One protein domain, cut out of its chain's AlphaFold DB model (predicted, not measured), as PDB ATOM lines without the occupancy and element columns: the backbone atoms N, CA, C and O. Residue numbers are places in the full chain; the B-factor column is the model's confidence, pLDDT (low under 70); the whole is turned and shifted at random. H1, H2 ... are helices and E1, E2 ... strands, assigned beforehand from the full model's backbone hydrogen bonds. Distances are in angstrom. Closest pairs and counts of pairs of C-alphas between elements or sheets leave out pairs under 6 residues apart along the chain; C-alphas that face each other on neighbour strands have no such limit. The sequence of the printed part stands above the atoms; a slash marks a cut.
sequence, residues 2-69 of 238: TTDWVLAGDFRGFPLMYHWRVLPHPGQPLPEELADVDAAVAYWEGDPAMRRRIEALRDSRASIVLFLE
ATOM      1  N   THR A   2     -26.089 -11.009  16.330       95.19
ATOM      2  CA  THR A   2     -26.101 -12.272  17.108       95.19
ATOM      3  C   THR A   2     -25.075 -13.300  16.625       95.19
ATOM      4  O   THR A   2     -24.306 -13.821  17.426       95.19
ATOM      5  N   THR A   3     -24.977 -13.529  15.311       96.12
ATOM      6  CA  THR A   3     -23.947 -14.403  14.717       96.12
ATOM      7  C   THR A   3     -22.528 -13.923  15.031       96.12
ATOM      8  O   THR A   3     -21.665 -14.738  15.342       96.12
ATOM      9  N   ASP A   4     -22.281 -12.612  15.015       96.44
ATOM     10  CA  ASP A   4     -20.951 -12.060  15.293       96.44
ATOM     11  C   ASP A   4     -20.536 -12.306  16.748       96.44
ATOM     12  O   ASP A   4     -19.379 -12.624  17.004       96.44
ATOM     13  N   TRP A   5     -21.477 -12.240  17.699       97.62
ATOM     14  CA  TRP A   5     -21.214 -12.582  19.101       97.62
ATOM     15  C   TRP A   5     -20.836 -14.054  19.282       97.62
ATOM     16  O   TRP A   5     -19.927 -14.359  20.055       97.62
ATOM     17  N   VAL A   6     -21.475 -14.959  18.536       97.75
ATOM     18  CA  VAL A   6     -21.122 -16.387  18.554       97.75
ATOM     19  C   VAL A   6     -19.727 -16.601  17.965       97.75
ATOM     20  O   VAL A   6     -18.900 -17.276  18.580       97.75
ATOM     21  N   LEU A   7     -19.432 -15.990  16.813       97.94
ATOM     22  CA  LEU A   7     -18.141 -16.124  16.127       97.94
ATOM     23  C   LEU A   7     -16.978 -15.487  16.903       97.94
ATOM     24  O   LEU A   7     -15.867 -16.016  16.876       97.94
ATOM     25  N   ALA A   8     -17.226 -14.385  17.615       97.75
ATOM     26  CA  ALA A   8     -16.254 -13.751  18.506       97.75
ATOM     27  C   ALA A   8     -16.043 -14.533  19.816       97.75
ATOM     28  O   ALA A   8     -15.059 -14.309  20.519       97.75
ATOM     29  N   GLY A   9     -16.944 -15.469  20.137       97.06
ATOM     30  CA  GLY A   9     -16.919 -16.229  21.383       97.06
ATOM     31  C   GLY A   9     -17.472 -15.471  22.593       97.06
ATOM     32  O   GLY A   9     -17.270 -15.931  23.714       97.06
ATOM     33  N   ASP A  10     -18.176 -14.357  22.378       97.50
ATOM     34  CA  ASP A  10     -18.765 -13.527  23.436       97.50
ATOM     35  C   ASP A  10     -19.895 -14.260  24.170       97.50
ATOM     36  O   ASP A  10     -19.950 -14.270  25.398       97.50
ATOM     37  N   PHE A  11     -20.809 -14.868  23.408       97.56
ATOM     38  CA  PHE A  11     -21.922 -15.658  23.927       97.56
ATOM     39  C   PHE A  11     -22.415 -16.636  22.863       97.56
ATOM     40  O   PHE A  11     -22.558 -16.275  21.698       97.56
ATOM     41  N   ARG A  12     -22.667 -17.886  23.262       95.88
ATOM     42  CA  ARG A  12     -22.993 -18.988  22.339       95.88
ATOM     43  C   ARG A  12     -24.483 -19.322  22.251       95.88
ATOM     44  O   ARG A  12     -24.832 -20.246  21.537       95.88
ATOM     45  N   GLY A  13     -25.351 -18.596  22.954       97.00
ATOM     46  CA  GLY A  13     -26.791 -18.875  22.996       97.00
ATOM     47  C   GLY A  13     -27.588 -18.266  21.840       97.00
ATOM     48  O   GLY A  13     -28.670 -17.734  22.070       97.00
ATOM     49  N   PHE A  14     -27.059 -18.317  20.614       97.88
ATOM     50  CA  PHE A  14     -27.758 -17.891  19.396       97.88
ATOM     51  C   PHE A  14     -27.439 -18.845  18.239       97.88
ATOM     52  O   PHE A  14     -26.276 -19.226  18.100       97.88
ATOM     53  N   PRO A  15     -28.409 -19.177  17.368       97.50
ATOM     54  CA  PRO A  15     -28.120 -19.897  16.133       97.50
ATOM     55  C   PRO A  15     -27.225 -19.073  15.197       97.50
ATOM     56  O   PRO A  15     -27.423 -17.862  15.032       97.50
ATOM     57  N   LEU A  16     -26.268 -19.717  14.526       97.88
ATOM     58  CA  LEU A  16     -25.509 -19.064  13.457       97.88
ATOM     59  C   LEU A  16     -26.403 -18.791  12.240       97.88
ATOM     60  O   LEU A  16     -27.098 -19.679  11.756       97.88
ATOM     61  N   MET A  17     -26.342 -17.582  11.680       97.25
ATOM     62  CA  MET A  17     -26.905 -17.306  10.361       97.25
ATOM     63  C   MET A  17     -25.830 -17.537   9.303       97.25
ATOM     64  O   MET A  17     -24.908 -16.739   9.147       97.25
ATOM     65  N   TYR A  18     -25.967 -18.617   8.541       97.19
ATOM     66  CA  TYR A  18     -25.058 -18.937   7.444       97.19
ATOM     67  C   TYR A  18     -25.262 -18.022   6.244       97.19
ATOM     68  O   TYR A  18     -24.313 -17.731   5.514       97.19
ATOM     69  N   HIS A  19     -26.506 -17.601   6.003       97.25
ATOM     70  CA  HIS A  19     -26.844 -16.821   4.822       97.25
ATOM     71  C   HIS A  19     -28.193 -16.124   4.938       97.25
ATOM     72  O   HIS A  19     -29.062 -16.545   5.695       97.25
ATOM     73  N   TRP A  20     -28.406 -15.115   4.099       96.56
ATOM     74  CA  TRP A  20     -29.728 -14.549   3.861       96.56
ATOM     75  C   TRP A  20     -29.871 -14.037   2.427       96.56
ATOM     76  O   TRP A  20     -28.892 -13.688   1.749       96.56
ATOM     77  N   ARG A  21     -31.114 -14.012   1.943       97.19
ATOM     78  CA  ARG A  21     -31.474 -13.475   0.628       97.19
ATOM     79  C   ARG A  21     -32.827 -12.786   0.672       97.19
ATOM     80  O   ARG A  21     -33.742 -13.256   1.332       97.19
ATOM     81  N   VAL A  22     -32.951 -11.712  -0.102       96.50
ATOM     82  CA  VAL A  22     -34.248 -11.140  -0.471       96.50
ATOM     83  C   VAL A  22     -34.655 -11.770  -1.790       96.50
ATOM     84  O   VAL A  22     -33.925 -11.663  -2.778       96.50
ATOM     85  N   LEU A  23     -35.790 -12.455  -1.795       95.06
ATOM     86  CA  LEU A  23     -36.328 -13.111  -2.979       95.06
ATOM     87  C   LEU A  23     -37.600 -12.400  -3.438       95.06
ATOM     88  O   LEU A  23     -38.371 -11.942  -2.589       95.06
ATOM     89  N   PRO A  24     -37.858 -12.332  -4.756       94.69
ATOM     90  CA  PRO A  24     -39.172 -11.967  -5.256       94.69
ATOM     91  C   PRO A  24     -40.224 -12.903  -4.671       94.69
ATOM     92  O   PRO A  24     -40.059 -14.123  -4.676       94.69
ATOM     93  N   HIS A  25     -41.309 -12.320  -4.191       83.75
ATOM     94  CA  HIS A  25     -42.426 -13.037  -3.615       83.75
ATOM     95  C   HIS A  25     -43.681 -12.720  -4.433       83.75
ATOM     96  O   HIS A  25     -43.992 -11.540  -4.612       83.75
ATOM     97  N   PRO A  26     -44.400 -13.729  -4.962       78.12
ATOM     98  CA  PRO A  26     -45.564 -13.507  -5.825       78.12
ATOM     99  C   PRO A  26     -46.800 -12.962  -5.078       78.12
ATOM    100  O   PRO A  26     -47.862 -12.842  -5.685       78.12
ATOM    101  N   GLY A  27     -46.653 -12.613  -3.796       77.06
ATOM    102  CA  GLY A  27     -47.729 -12.309  -2.859       77.06
ATOM    103  C   GLY A  27     -48.136 -13.560  -2.078       77.06
ATOM    104  O   GLY A  27     -48.190 -14.658  -2.637       77.06
ATOM    105  N   GLN A  28     -48.427 -13.388  -0.791       75.44
ATOM    106  CA  GLN A  28     -48.999 -14.420   0.075       75.44
ATOM    107  C   GLN A  28     -50.308 -13.905   0.660       75.44
ATOM    108  O   GLN A  28     -50.434 -12.699   0.899       75.44
ATOM    109  N   PRO A  29     -51.291 -14.793   0.896       85.06
ATOM    110  CA  PRO A  29     -52.411 -14.424   1.738       85.06
ATOM    111  C   PRO A  29     -51.876 -13.966   3.094       85.06
ATOM    112  O   PRO A  29     -50.858 -14.466   3.583       85.06
ATOM    113  N   LEU A  30     -52.568 -12.999   3.690       90.19
ATOM    114  CA  LEU A  30     -52.318 -12.664   5.081       90.19
ATOM    115  C   LEU A  30     -52.524 -13.922   5.943       90.19
ATOM    116  O   LEU A  30     -53.399 -14.732   5.613       90.19
ATOM    117  N   PRO A  31     -51.745 -14.085   7.026       90.75
ATOM    118  CA  PRO A  31     -52.049 -15.067   8.060       90.75
ATOM    119  C   PRO A  31     -53.511 -14.949   8.504       90.75
ATOM    120  O   PRO A  31     -54.090 -13.860   8.430       90.75
ATOM    121  N   GLU A  32     -54.109 -16.052   8.951       92.44
ATOM    122  CA  GLU A  32     -55.530 -16.107   9.321       92.44
ATOM    123  C   GLU A  32     -55.887 -15.026  10.354       92.44
ATOM    124  O   GLU A  32     -56.915 -14.360  10.237       92.44
ATOM    125  N   GLU A  33     -54.973 -14.762  11.285       90.56
ATOM    126  CA  GLU A  33     -55.091 -13.759  12.344       90.56
ATOM    127  C   GLU A  33     -55.170 -12.318  11.815       90.56
ATOM    128  O   GLU A  33     -55.653 -11.427  12.512       90.56
ATOM    129  N   LEU A  34     -54.691 -12.076  10.592       93.62
ATOM    130  CA  LEU A  34     -54.674 -10.767   9.933       93.62
ATOM    131  C   LEU A  34     -55.599 -10.707   8.708       93.62
ATOM    132  O   LEU A  34     -55.652  -9.672   8.043       93.62
ATOM    133  N   ALA A  35     -56.310 -11.793   8.390       93.00
ATOM    134  CA  ALA A  35     -57.152 -11.882   7.199       93.00
ATOM    135  C   ALA A  35     -58.316 -10.876   7.234       93.00
ATOM    136  O   ALA A  35     -58.638 -10.269   6.210       93.00
ATOM    137  N   ASP A  36     -58.904 -10.656   8.413       96.00
ATOM    138  CA  ASP A  36     -59.846  -9.564   8.663       96.00
ATOM    139  C   ASP A  36     -59.091  -8.326   9.171       96.00
ATOM    140  O   ASP A  36     -58.855  -8.143  10.367       96.00
ATOM    141  N   VAL A  37     -58.687  -7.468   8.228       95.56
ATOM    142  CA  VAL A  37     -57.915  -6.250   8.515       95.56
ATOM    143  C   VAL A  37     -58.685  -5.302   9.434       95.56
ATOM    144  O   VAL A  37     -58.085  -4.668  10.301       95.56
ATOM    145  N   ASP A  38     -60.001  -5.185   9.259       96.69
ATOM    146  CA  ASP A  38     -60.811  -4.256  10.044       96.69
ATOM    147  C   ASP A  38     -60.944  -4.749  11.486       96.69
ATOM    148  O   ASP A  38     -60.763  -3.957  12.414       96.69
ATOM    149  N   ALA A  39     -61.162  -6.053  11.684       96.06
ATOM    150  CA  ALA A  39     -61.165  -6.659  13.011       96.06
ATOM    151  C   ALA A  39     -59.789  -6.568  13.689       96.06
ATOM    152  O   ALA A  39     -59.716  -6.199  14.863       96.06
ATOM    153  N   ALA A  40     -58.698  -6.829  12.962       95.31
ATOM    154  CA  ALA A  40     -57.341  -6.707  13.495       95.31
ATOM    155  C   ALA A  40     -57.027  -5.262  13.924       95.31
ATOM    156  O   ALA A  40     -56.485  -5.030  15.000       95.31
ATOM    157  N   VAL A  41     -57.416  -4.263  13.129       96.50
ATOM    158  CA  VAL A  41     -57.238  -2.845  13.482       96.50
ATOM    159  C   VAL A  41     -58.116  -2.454  14.671       96.50
ATOM    160  O   VAL A  41     -57.647  -1.761  15.572       96.50
ATOM    161  N   ALA A  42     -59.368  -2.915  14.713       95.62
ATOM    162  CA  ALA A  42     -60.268  -2.668  15.837       95.62
ATOM    163  C   ALA A  42     -59.742  -3.284  17.143       95.62
ATOM    164  O   ALA A  42     -59.839  -2.658  18.198       95.62
ATOM    165  N   TYR A  43     -59.129  -4.470  17.071       92.81
ATOM    166  CA  TYR A  43     -58.479  -5.119  18.211       92.81
ATOM    167  C   TYR A  43     -57.365  -4.257  18.817       92.81
ATOM    168  O   TYR A  43     -57.194  -4.257  20.037       92.81
ATOM    169  N   TRP A  44     -56.649  -3.501  17.980       94.94
ATOM    170  CA  TRP A  44     -55.598  -2.551  18.355       94.94
ATOM    171  C   TRP A  44     -56.118  -1.115  18.551       94.94
ATOM    172  O   TRP A  44     -55.426  -0.148  18.244       94.94
ATOM    173  N   GLU A  45     -57.356  -0.975  19.037       94.88
ATOM    174  CA  GLU A  45     -58.020   0.307  19.340       94.88
ATOM    175  C   GLU A  45     -58.055   1.306  18.169       94.88
ATOM    176  O   GLU A  45     -58.134   2.520  18.353       94.88
ATOM    177  N   GLY A  46     -58.047   0.796  16.936       94.69
ATOM    178  CA  GLY A  46     -58.164   1.617  15.737       94.69
ATOM    179  C   GLY A  46     -56.873   2.315  15.309       94.69
ATOM    180  O   GLY A  46     -56.954   3.236  14.494       94.69
ATOM    181  N   ASP A  47     -55.702   1.903  15.815       93.50
ATOM    182  CA  ASP A  47     -54.426   2.528  15.455       93.50
ATOM    183  C   ASP A  47     -54.179   2.471  13.928       93.50
ATOM    184  O   ASP A  47     -54.032   1.384  13.348       93.50
ATOM    185  N   PRO A  48     -54.076   3.627  13.240       95.06
ATOM    186  CA  PRO A  48     -53.789   3.672  11.810       95.06
ATOM    187  C   PRO A  48     -52.466   2.997  11.416       95.06
ATOM    188  O   PRO A  48     -52.322   2.563  10.271       95.06
ATOM    189  N   ALA A  49     -51.485   2.915  12.322       94.38
ATOM    190  CA  ALA A  49     -50.226   2.213  12.091       94.38
ATOM    191  C   ALA A  49     -50.431   0.708  11.885       94.38
ATOM    192  O   ALA A  49     -49.760   0.119  11.034       94.38
ATOM    193  N   MET A  50     -51.404   0.106  12.577       95.50
ATOM    194  CA  MET A  50     -51.727  -1.311  12.428       95.50
ATOM    195  C   MET A  50     -52.229  -1.619  11.016       95.50
ATOM    196  O   MET A  50     -51.724  -2.531  10.363       95.50
ATOM    197  N   ARG A  51     -53.147  -0.796  10.489       96.56
ATOM    198  CA  ARG A  51     -53.632  -0.945   9.108       96.56
ATOM    199  C   ARG A  51     -52.487  -0.842   8.108       96.56
ATOM    200  O   ARG A  51     -52.335  -1.723   7.268       96.56
ATOM    201  N   ARG A  52     -51.659   0.204   8.236       97.06
ATOM    202  CA  ARG A  52     -50.503   0.412   7.350       97.06
ATOM    203  C   ARG A  52     -49.570  -0.796   7.356       97.06
ATOM    204  O   ARG A  52     -49.118  -1.206   6.292       97.06
ATOM    205  N   ARG A  53     -49.298  -1.378   8.528       95.00
ATOM    206  CA  ARG A  53     -48.466  -2.580   8.656       95.00
ATOM    207  C   ARG A  53     -49.090  -3.780   7.942       95.00
ATOM    208  O   ARG A  53     -48.400  -4.428   7.163       95.00
ATOM    209  N   ILE A  54     -50.365  -4.074   8.194       95.38
ATOM    210  CA  ILE A  54     -51.049  -5.236   7.604       95.38
ATOM    211  C   ILE A  54     -51.123  -5.107   6.076       95.38
ATOM    212  O   ILE A  54     -50.807  -6.053   5.355       95.38
ATOM    213  N   GLU A  55     -51.471  -3.927   5.565       94.38
ATOM    214  CA  GLU A  55     -51.516  -3.667   4.122       94.38
ATOM    215  C   GLU A  55     -50.122  -3.759   3.487       94.38
ATOM    216  O   GLU A  55     -49.976  -4.378   2.436       94.38
ATOM    217  N   ALA A  56     -49.079  -3.252   4.152       93.69
ATOM    218  CA  ALA A  56     -47.701  -3.398   3.681       93.69
ATOM    219  C   ALA A  56     -47.241  -4.865   3.636       93.69
ATOM    220  O   ALA A  56     -46.532  -5.250   2.707       93.69
ATOM    221  N   LEU A  57     -47.655  -5.695   4.602       92.50
ATOM    222  CA  LEU A  57     -47.383  -7.136   4.587       92.50
ATOM    223  C   LEU A  57     -48.078  -7.824   3.407       92.50
ATOM    224  O   LEU A  57     -47.431  -8.584   2.688       92.50
ATOM    225  N   ARG A  58     -49.363  -7.526   3.180       92.06
ATOM    226  CA  ARG A  58     -50.146  -8.054   2.050       92.06
ATOM    227  C   ARG A  58     -49.542  -7.662   0.702       92.06
ATOM    228  O   ARG A  58     -49.458  -8.486  -0.203       92.06
ATOM    229  N   ASP A  59     -49.137  -6.403   0.576       92.69
ATOM    230  CA  ASP A  59     -48.700  -5.818  -0.692       92.69
ATOM    231  C   ASP A  59     -47.188  -6.011  -0.938       92.69
ATOM    232  O   ASP A  59     -46.666  -5.617  -1.990       92.69
ATOM    233  N   SER A  60     -46.475  -6.642   0.007       93.38
ATOM    234  CA  SER A  60     -45.054  -6.948  -0.124       93.38
ATOM    235  C   SER A  60     -44.791  -7.874  -1.311       93.38
ATOM    236  O   SER A  60     -45.393  -8.933  -1.474       93.38
ATOM    237  N   ARG A  61     -43.810  -7.488  -2.128       93.00
ATOM    238  CA  ARG A  61     -43.343  -8.250  -3.299       93.00
ATOM    239  C   ARG A  61     -42.038  -8.987  -3.039       93.00
ATOM    240  O   ARG A  61     -41.400  -9.471  -3.976       93.00
ATOM    241  N   ALA A  62     -41.604  -9.011  -1.785       93.94
ATOM    242  CA  ALA A  62     -40.338  -9.583  -1.383       93.94
ATOM    243  C   ALA A  62     -40.484 -10.385  -0.090       93.94
ATOM    244  O   ALA A  62     -41.224 -10.001   0.817       93.94
ATOM    245  N   SER A  63     -39.724 -11.470  -0.005       93.00
ATOM    246  CA  SER A  63     -39.529 -12.237   1.222       93.00
ATOM    247  C   SER A  63     -38.056 -12.221   1.591       93.00
ATOM    248  O   SER A  63     -37.189 -12.313   0.718       93.00
ATOM    249  N   ILE A  64     -37.775 -12.134   2.887       93.69
ATOM    250  CA  ILE A  64     -36.445 -12.397   3.425       93.69
ATOM    251  C   ILE A  64     -36.386 -13.885   3.758       93.69
ATOM    252  O   ILE A  64     -37.234 -14.396   4.483       93.69
ATOM    253  N   VAL A  65     -35.392 -14.578   3.213       94.94
ATOM    254  CA  VAL A  65     -35.093 -15.974   3.530       94.94
ATOM    255  C   VAL A  65     -33.799 -16.010   4.323       94.94
ATOM    256  O   VAL A  65     -32.776 -15.505   3.852       94.94
ATOM    257  N   LEU A  66     -33.855 -16.607   5.510       95.81
ATOM    258  CA  LEU A  66     -32.730 -16.775   6.424       95.81
ATOM    259  C   LEU A  66     -32.302 -18.245   6.432       95.81
ATOM    260  O   LEU A  66     -33.139 -19.140   6.521       95.81
ATOM    261  N   PHE A  67     -30.999 -18.494   6.341       97.12
ATOM    262  CA  PHE A  67     -30.405 -19.822   6.457       97.12
ATOM    263  C   PHE A  67     -29.697 -19.883   7.801       97.12
ATOM    264  O   PHE A  67     -28.611 -19.321   7.959       97.12
ATOM    265  N   LEU A  68     -30.350 -20.517   8.765       96.81
ATOM    266  CA  LEU A  68     -29.896 -20.597  10.144       96.81
ATOM    267  C   LEU A  68     -29.331 -21.986  10.450       96.81
ATOM    268  O   LEU A  68     -29.647 -22.972   9.778       96.81
ATOM    269  N   GLU A  69     -28.495 -22.048  11.474       97.19
ATOM    270  CA  GLU A  69     -28.115 -23.278  12.147       97.19
ATOM    271  C   GLU A  69     -29.348 -24.042  12.612       97.19
ATOM    272  O   GLU A  69     -30.295 -23.472  13.155       97.19
TER     273      GLU A  69
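This is residues 2 to 69 of the 238 residues of an uncharacterized protein of Lentzea guizhouensis (UniProt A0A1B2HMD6). Picture a long two-stranded ribbon, E1 beside E2, that bridges two separate ends: the short helix H1 at one end and a small cluster of three helices, H2, H3 and H4, at the other. The chain goes out along E1, turns through the cluster, where H3 and H4 form a helical hairpin with H2 near H4, and comes back along E2. The 68 printed residues hold four named helices and two named strands in the order H1, E1, H2, H3, H4, E2; the sheet has the order E1 - E2 and is antiparallel, and the class is mixed, helices and strands. The whole is extended, with a radius of gyration of the C-alphas of 17.1 A, and its C-alphas span 47 by 29 by 18 A.

Find C-alpha 2 at (-26.101, -12.272, 17.108), where H1 begins; it runs from residue 2 to residue 8, 10.1 A from first to last C-alpha. Go on to C-alpha 17 at (-26.905, -17.306, 10.361), where E1 begins; it covers residues 17 to 24 and 20.6 A. H2 is residues 32 to 35, 5.0 A, and H3 is residues 37 to 43, 9.8 A. H4, the longest helix, is residues 48 to 59, 16.5 A. E2 is residues 62 to 68, 19.1 A, and ends at C-alpha 68 at (-29.896, -20.597, 10.144).

Look first at E1 and E2, antiparallel neighbours with 163 degrees between their directions. C-alphas 20 and 66 face each other at 4.5 A; N 21 and O 65 are within hydrogen-bond range at 2.9 A, and so are N 67 and O 19 at 2.8 A. Before E1, the closest C-alphas of H1 and E1 are those of Thr 3 and Met 17, 6.0 A apart, while H1 and E2 are apart. Beyond the strands, H3 and H4 touch, closest at the C-alphas of Val 41 and Met 50, 5.8 A. They are a helical hairpin, running opposite ways at a shallow tilt of 33 degrees, only just short of steep. H2 is close to but not clearly touching H4, with the closest C-alphas, of Leu 34 and Ile 54, at 7.0 A. H2 is likewise close to but not clearly touching H3, with the C-alphas of Leu 34 and Ala 40 at 6.0 A. H1 is apart from H2, H3 and H4. In H1, H3 and H4 every O i to N i+4 pair is within hydrogen-bond range; H2 is too short for such a pair.

The two C-alphas farthest apart are those of Gly 9 and Asp 38, at 46.9 A, yet those of Thr 2 and Glu 69, the first and last printed, are 12.2 A apart. The printed part has no cut and no long link; the links H2 to H3, H3 to H4 and H4 to E2 are tight. The mean pLDDT of the printed part is 94.2, and no printed residue is under 70.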